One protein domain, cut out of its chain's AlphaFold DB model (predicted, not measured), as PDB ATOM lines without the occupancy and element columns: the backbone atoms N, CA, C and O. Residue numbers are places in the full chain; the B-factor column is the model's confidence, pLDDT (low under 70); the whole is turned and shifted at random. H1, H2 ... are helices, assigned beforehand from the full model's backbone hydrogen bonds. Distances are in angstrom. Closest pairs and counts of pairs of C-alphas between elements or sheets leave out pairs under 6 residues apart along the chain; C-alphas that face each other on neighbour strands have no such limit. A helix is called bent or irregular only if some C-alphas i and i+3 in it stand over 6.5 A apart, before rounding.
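This is residues 2 to 56 of the 110 residues of the protein "Pco115798" of Arundo donax (UniProt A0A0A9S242). One long, kinked helix, H2, makes the longest element, and two shorter helices pack on different stretches of it: H1 crosses it nearly at right angles on residues 26 to 33, and H3 covers its first half, on residues 20 to 27. H1 and H3 come close to each other, and two short links join the three helices: residues 11 to 19 between H1 and H2, and residues 37 to 45 between H2 and H3, of which 41 to 43 are a helical run too short to bear a name. The printed part has 55 residues with three named helices, in the order H1, H2, H3, and no named strand; the class is all helix. It is compact, with a radius of gyration of the C-alphas of 10.5 A and spans of 28 by 23 by 16 A.

H2, residues 20 to 36, has a kink of 31 degrees near residue 27. It touches H1, residues 2 to 10, with its residues 26 to 33 alone; the closest C-alphas, those of Val 3 and Arg 30, are 5.7 A apart. Their lines are about perpendicular, at 75 degrees. H2 touches H3, residues 46 to 55, with its residues 20 to 27 alone; the closest C-alphas, those of Leu 20 and Leu 53, are 6.0 A apart. These two run opposite ways at a steep tilt of 49 degrees. H1 and H3 are close but not clearly touching, the closest C-alphas being those of Leu 4 and Ile 49, 7.9 A apart. Every O i to N i+4 pair is within hydrogen-bond range in H1 and H3, and 11 of 13 are in H2.

H2 is 24.4 A long from C-alpha 20 at (14.195, 82.476, 2.579) to C-alpha 36 at (3.028, 70.245, 20.477). It is irregular: C-alphas 21 and 24 are 7.6 A apart. H1 begins at C-alpha 2, (9.849, 81.746, 18.965), and is 12.0 A long. H3 is 14.3 A long and ends at C-alpha 55, (14.937, 91.457, 7.784).

The two C-alphas farthest apart, those of Ser 38 and Ala 55, are 28.4 A apart. The printed part has no cut, and both links, H1 to H2 and H2 to H3, are short. The mean pLDDT of the printed part is 94.1, and no printed residue is under 70.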
ATOM      1  N   ARG A   2       9.551  83.103  18.435       92.12
ATOM      2  CA  ARG A   2       9.849  81.746  18.965       92.12
ATOM      3  C   ARG A   2      10.055  80.631  17.930       92.12
ATOM      4  O   ARG A   2      10.918  79.782  18.123       92.12
ATOM      5  N   VAL A   3       9.282  80.630  16.842       95.00
ATOM      6  CA  VAL A   3       9.432  79.642  15.756       95.00
ATOM      7  C   VAL A   3      10.830  79.705  15.138       95.00
ATOM      8  O   VAL A   3      11.487  78.680  15.031       95.00
ATOM      9  N   LEU A   4      11.296  80.906  14.783       95.19
ATOM     10  CA  LEU A   4      12.617  81.096  14.182       95.19
ATOM     11  C   LEU A   4      13.731  80.833  15.194       95.19
ATOM     12  O   LEU A   4      14.648  80.088  14.888       95.19
ATOM     13  N   GLU A   5      13.607  81.359  16.414       94.31
ATOM     14  CA  GLU A   5      14.615  81.172  17.468       94.31
ATOM     15  C   GLU A   5      14.842  79.691  17.798       94.31
ATOM     16  O   GLU A   5      15.976  79.247  17.945       94.31
ATOM     17  N   SER A   6      13.762  78.913  17.916       95.25
ATOM     18  CA  SER A   6      13.866  77.482  18.216       95.25
ATOM     19  C   SER A   6      14.374  76.660  17.033       95.25
ATOM     20  O   SER A   6      15.124  75.716  17.261       95.25
ATOM     21  N   TYR A   7      14.009  77.030  15.801       96.69
ATOM     22  CA  TYR A   7      14.543  76.415  14.586       96.69
ATOM     23  C   TYR A   7      16.046  76.683  14.435       96.69
ATOM     24  O   TYR A   7      16.834  75.776  14.190       96.69
ATOM     25  N   GLU A   8      16.472  77.930  14.638       95.75
ATOM     26  CA  GLU A   8      17.887  78.303  14.597       95.75
ATOM     27  C   GLU A   8      18.680  77.548  15.656       95.75
ATOM     28  O   GLU A   8      19.719  76.966  15.351       95.75
ATOM     29  N   LEU A   9      18.140  77.467  16.875       95.56
ATOM     30  CA  LEU A   9      18.751  76.703  17.953       95.56
ATOM     31  C   LEU A   9      18.860  75.205  17.624       95.56
ATOM     32  O   LEU A   9      19.895  74.608  17.914       95.56
ATOM     33  N   SER A  10      17.834  74.594  17.020       95.88
ATOM     34  CA  SER A  10      17.879  73.170  16.653       95.88
ATOM     35  C   SER A  10      18.880  72.877  15.539       95.88
ATOM     36  O   SER A  10      19.498  71.817  15.539       95.88
ATOM     37  N   GLU A  11      19.067  73.825  14.624       95.19
ATOM     38  CA  GLU A  11      20.019  73.722  13.514       95.19
ATOM     39  C   GLU A  11      21.437  74.185  13.898       95.19
ATOM     40  O   GLU A  11      22.339  74.178  13.060       95.19
ATOM     41  N   GLY A  12      21.654  74.615  15.148       94.75
ATOM     42  CA  GLY A  12      22.938  75.146  15.615       94.75
ATOM     43  C   GLY A  12      23.342  76.467  14.946       94.75
ATOM     44  O   GLY A  12      24.530  76.779  14.871       94.75
ATOM     45  N   ARG A  13      22.369  77.225  14.436       94.19
ATOM     46  CA  ARG A  13      22.560  78.505  13.745       94.19
ATOM     47  C   ARG A  13      22.490  79.672  14.725       94.19
ATOM     48  O   ARG A  13      21.802  79.611  15.744       94.19
ATOM     49  N   SER A  14      23.172  80.765  14.395       92.38
ATOM     50  CA  SER A  14      23.046  82.007  15.164       92.38
ATOM     51  C   SER A  14      21.753  82.752  14.796       92.38
ATOM     52  O   SER A  14      21.270  82.610  13.669       92.38
ATOM     53  N   PRO A  15      21.221  83.617  15.684       90.50
ATOM     54  CA  PRO A  15      19.999  84.369  15.414       90.50
ATOM     55  C   PRO A  15      20.049  85.182  14.117       90.50
ATOM     56  O   PRO A  15      20.979  85.966  13.913       90.50
ATOM     57  N   GLY A  16      19.047  85.030  13.251       90.19
ATOM     58  CA  GLY A  16      18.938  85.754  11.979       90.19
ATOM     59  C   GLY A  16      19.842  85.229  10.857       90.19
ATOM     60  O   GLY A  16      20.079  85.950   9.886       90.19
ATOM     61  N   GLU A  17      20.385  84.015  10.991       90.88
ATOM     62  CA  GLU A  17      21.110  83.313   9.915       90.88
ATOM     63  C   GLU A  17      20.190  82.503   9.009       90.88
ATOM     64  O   GLU A  17      20.581  82.147   7.898       90.88
ATOM     65  N   THR A  18      18.965  82.226   9.457       94.19
ATOM     66  CA  THR A  18      17.954  81.583   8.616       94.19
ATOM     67  C   THR A  18      17.543  82.511   7.482       94.19
ATOM     68  O   THR A  18      17.303  83.701   7.690       94.19
ATOM     69  N   THR A  19      17.428  81.967   6.272       94.00
ATOM     70  CA  THR A  19      17.085  82.749   5.078       94.00
ATOM     71  C   THR A  19      15.811  82.229   4.418       94.00
ATOM     72  O   THR A  19      15.217  81.237   4.837       94.00
ATOM     73  N   LEU A  20      15.376  82.889   3.341       94.69
ATOM     74  CA  LEU A  20      14.195  82.476   2.579       94.69
ATOM     75  C   LEU A  20      14.306  81.059   1.990       94.69
ATOM     76  O   LEU A  20      13.274  80.433   1.757       94.69
ATOM     77  N   SER A  21      15.516  80.527   1.773       94.62
ATOM     78  CA  SER A  21      15.676  79.147   1.290       94.62
ATOM     79  C   SER A  21      15.211  78.108   2.308       94.62
ATOM     80  O   SER A  21      14.839  77.002   1.923       94.62
ATOM     81  N   ASP A  22      15.201  78.460   3.593       95.31
ATOM     82  CA  ASP A  22      14.810  77.566   4.680       95.31
ATOM     83  C   ASP A  22      13.295  77.574   4.936       95.31
ATOM     84  O   ASP A  22      12.817  76.805   5.767       95.31
ATOM     85  N   ILE A  23      12.509  78.401   4.225       95.94
ATOM     86  CA  ILE A  23      11.057  78.539   4.448       95.94
ATOM     87  C   ILE A  23      10.334  77.194   4.547       95.94
ATOM     88  O   ILE A  23       9.587  77.018   5.509       95.94
ATOM     89  N   PRO A  24      10.526  76.226   3.628       96.94
ATOM     90  CA  PRO A  24       9.822  74.951   3.729       96.94
ATOM     91  C   PRO A  24      10.104  74.221   5.051       96.94
ATOM     92  O   PRO A  24       9.180  73.686   5.665       96.94
ATOM     93  N   ALA A  25      11.355  74.254   5.519       97.06
ATOM     94  CA  ALA A  25      11.759  73.652   6.786       97.06
ATOM     95  C   ALA A  25      11.198  74.431   7.985       97.06
ATOM     96  O   ALA A  25      10.646  73.831   8.904       97.06
ATOM     97  N   VAL A  26      11.245  75.765   7.943       97.00
ATOM     98  CA  VAL A  26      10.699  76.637   8.992       97.00
ATOM     99  C   VAL A  26       9.180  76.482   9.124       97.00
ATOM    100  O   VAL A  26       8.657  76.498  10.235       97.00
ATOM    101  N   LEU A  27       8.448  76.311   8.019       96.81
ATOM    102  CA  LEU A  27       6.998  76.085   8.053       96.81
ATOM    103  C   LEU A  27       6.647  74.702   8.609       96.81
ATOM    104  O   LEU A  27       5.700  74.586   9.386       96.81
ATOM    105  N   ALA A  28       7.426  73.671   8.272       97.06
ATOM    106  CA  ALA A  28       7.282  72.358   8.895       97.06
ATOM    107  C   ALA A  28       7.556  72.427  10.410       97.06
ATOM    108  O   ALA A  28       6.777  71.896  11.200       97.06
ATOM    109  N   TRP A  29       8.600  73.157  10.814       96.81
ATOM    110  CA  TRP A  29       8.939  73.394  12.217       96.81
ATOM    111  C   TRP A  29       7.846  74.167  12.963       96.81
ATOM    112  O   TRP A  29       7.442  73.776  14.057       96.81
ATOM    113  N   ARG A  30       7.301  75.234  12.354       96.62
ATOM    114  CA  ARG A  30       6.150  75.987  12.882       96.62
ATOM    115  C   ARG A  30       4.996  75.051  13.197       96.62
ATOM    116  O   ARG A  30       4.430  75.150  14.283       96.62
ATOM    117  N   LYS A  31       4.637  74.189  12.245       96.19
ATOM    118  CA  LYS A  31       3.516  73.264  12.385       96.19
ATOM    119  C   LYS A  31       3.738  72.303  13.549       96.19
ATOM    120  O   LYS A  31       2.911  72.249  14.449       96.19
ATOM    121  N   ASP A  32       4.887  71.639  13.580       95.75
ATOM    122  CA  ASP A  32       5.267  70.724  14.658       95.75
ATOM    123  C   ASP A  32       5.258  71.407  16.044       95.75
ATOM    124  O   ASP A  32       4.725  70.869  17.016       95.75
ATOM    125  N   MET A  33       5.760  72.642  16.145       95.12
ATOM    126  CA  MET A  33       5.656  73.426  17.380       95.12
ATOM    127  C   MET A  33       4.211  73.748  17.769       95.12
ATOM    128  O   MET A  33       3.867  73.638  18.945       95.12
ATOM    129  N   CYS A  34       3.385  74.168  16.807       94.81
ATOM    130  CA  CYS A  34       1.977  74.479  17.044       94.81
ATOM    131  C   CYS A  34       1.221  73.238  17.531       94.81
ATOM    132  O   CYS A  34       0.496  73.327  18.521       94.81
ATOM    133  N   ASP A  35       1.473  72.080  16.919       94.88
ATOM    134  CA  ASP A  35       0.878  70.799  17.300       94.88
ATOM    135  C   ASP A  35       1.269  70.417  18.740       94.88
ATOM    136  O   ASP A  35       0.400  70.121  19.564       94.88
ATOM    137  N   ARG A  36       2.560  70.515  19.102       93.81
ATOM    138  CA  ARG A  36       3.028  70.245  20.477       93.81
ATOM    139  C   ARG A  36       2.440  71.191  21.519       93.81
ATOM    140  O   ARG A  36       2.185  70.778  22.648       93.81
ATOM    141  N   MET A  37       2.271  72.461  21.165       90.62
ATOM    142  CA  MET A  37       1.772  73.495  22.074       90.62
ATOM    143  C   MET A  37       0.242  73.624  22.052       90.62
ATOM    144  O   MET A  37      -0.293  74.485  22.745       90.62
ATOM    145  N   SER A  38      -0.465  72.788  21.276       91.31
ATOM    146  CA  SER A  38      -1.917  72.896  21.056       91.31
ATOM    147  C   SER A  38      -2.345  74.310  20.628       91.31
ATOM    148  O   SER A  38      -3.347  74.850  21.096       91.31
ATOM    149  N   PHE A  39      -1.556  74.925  19.747       91.50
ATOM    150  CA  PHE A  39      -1.738  76.291  19.273       91.50
ATOM    151  C   PHE A  39      -2.192  76.307  17.810       91.50
ATOM    152  O   PHE A  39      -1.786  75.465  17.014       91.50
ATOM    153  N   ASN A  40      -3.033  77.270  17.430       92.44
ATOM    154  CA  ASN A  40      -3.517  77.355  16.054       92.44
ATOM    155  C   ASN A  40      -2.462  78.000  15.141       92.44
ATOM    156  O   ASN A  40      -2.122  79.171  15.304       92.44
ATOM    157  N   GLU A  41      -2.011  77.258  14.131       90.75
ATOM    158  CA  GLU A  41      -1.026  77.707  13.142       90.75
ATOM    159  C   GLU A  41      -1.430  79.010  12.423       90.75
ATOM    160  O   GLU A  41      -0.568  79.820  12.073       90.75
ATOM    161  N   SER A  42      -2.732  79.276  12.256       91.06
ATOM    162  CA  SER A  42      -3.233  80.484  11.584       91.06
ATOM    163  C   SER A  42      -2.899  81.782  12.325       91.06
ATOM    164  O   SER A  42      -2.945  82.858  11.730       91.06
ATOM    165  N   GLN A  43      -2.574  81.696  13.616       90.50
ATOM    166  CA  GLN A  43      -2.131  82.826  14.435       90.50
ATOM    167  C   GLN A  43      -0.691  83.255  14.103       90.50
ATOM    168  O   GLN A  43      -0.258  84.322  14.532       90.50
ATOM    169  N   ILE A  44       0.055  82.452  13.331       93.38
ATOM    170  CA  ILE A  44       1.426  82.746  12.900       93.38
ATOM    171  C   ILE A  44       1.464  82.785  11.362       93.38
ATOM    172  O   ILE A  44       1.846  81.800  10.718       93.38
ATOM    173  N   PRO A  45       1.074  83.915  10.739       94.25
ATOM    174  CA  PRO A  45       1.003  84.029   9.287       94.25
ATOM    175  C   PRO A  45       2.352  83.762   8.615       94.25
ATOM    176  O   PRO A  45       3.387  84.261   9.056       94.25
ATOM    177  N   THR A  46       2.346  83.041   7.491       95.56
ATOM    178  CA  THR A  46       3.566  82.783   6.703       95.56
ATOM    179  C   THR A  46       4.250  84.081   6.266       95.56
ATOM    180  O   THR A  46       5.463  84.201   6.391       95.56
ATOM    181  N   ALA A  47       3.469  85.097   5.883       94.31
ATOM    182  CA  ALA A  47       3.991  86.412   5.512       94.31
ATOM    183  C   ALA A  47       4.791  87.086   6.646       94.31
ATOM    184  O   ALA A  47       5.733  87.829   6.381       94.31
ATOM    185  N   LEU A  48       4.451  86.827   7.916       93.69
ATOM    186  CA  LEU A  48       5.228  87.335   9.048       93.69
ATOM    187  C   LEU A  48       6.602  86.656   9.116       93.69
ATOM    188  O   LEU A  48       7.605  87.332   9.320       93.69
ATOM    189  N   ILE A  49       6.657  85.337   8.907       95.38
ATOM    190  CA  ILE A  49       7.915  84.574   8.883       95.38
ATOM    191  C   ILE A  49       8.804  85.051   7.735       95.38
ATOM    192  O   ILE A  49       9.968  85.367   7.960       95.38
ATOM    193  N   GLU A  50       8.251  85.183   6.532       95.50
ATOM    194  CA  GLU A  50       8.972  85.692   5.360       95.50
ATOM    195  C   GLU A  50       9.579  87.073   5.614       95.50
ATOM    196  O   GLU A  50      10.767  87.288   5.372       95.50
ATOM    197  N   ARG A  51       8.789  88.004   6.164       93.75
ATOM    198  CA  ARG A  51       9.256  89.353   6.509       93.75
ATOM    199  C   ARG A  51      10.406  89.326   7.516       93.75
ATOM    200  O   ARG A  51      11.370  90.069   7.345       93.75
ATOM    201  N   LEU A  52      10.324  88.472   8.539       93.31
ATOM    202  CA  LEU A  52      11.387  88.314   9.535       93.31
ATOM    203  C   LEU A  52      12.671  87.744   8.913       93.31
ATOM    204  O   LEU A  52      13.753  88.251   9.196       93.31
ATOM    205  N   LEU A  53      12.561  86.765   8.011       94.38
ATOM    206  CA  LEU A  53      13.707  86.200   7.289       94.38
ATOM    207  C   LEU A  53      14.369  87.222   6.347       94.38
ATOM    208  O   LEU A  53      15.592  87.271   6.245       94.38
ATOM    209  N   VAL A  54      13.583  88.077   5.681       93.12
ATOM    210  CA  VAL A  54      14.109  89.169   4.832       93.12
ATOM    211  C   VAL A  54      14.833  90.239   5.656       93.12
ATOM    212  O   VAL A  54      15.842  90.807   5.203       93.12
ATOM    213  N   ALA A  55      14.308  90.537   6.847       90.38
ATOM    214  CA  ALA A  55      14.937  91.457   7.784       90.38
ATOM    215  C   ALA A  55      16.271  90.887   8.289       90.38
ATOM    216  O   ALA A  55      17.286  91.585   8.241       90.38
ATOM    217  N   GLY A  56      16.300  89.610   8.685       89.62
ATOM    218  CA  GLY A  56      17.499  88.945   9.195       89.62
ATOM    219  C   GLY A  56      18.123  89.731  10.353       89.62
ATOM    220  O   GLY A  56      17.425  90.167  11.264       89.62
TER     221      GLY A  56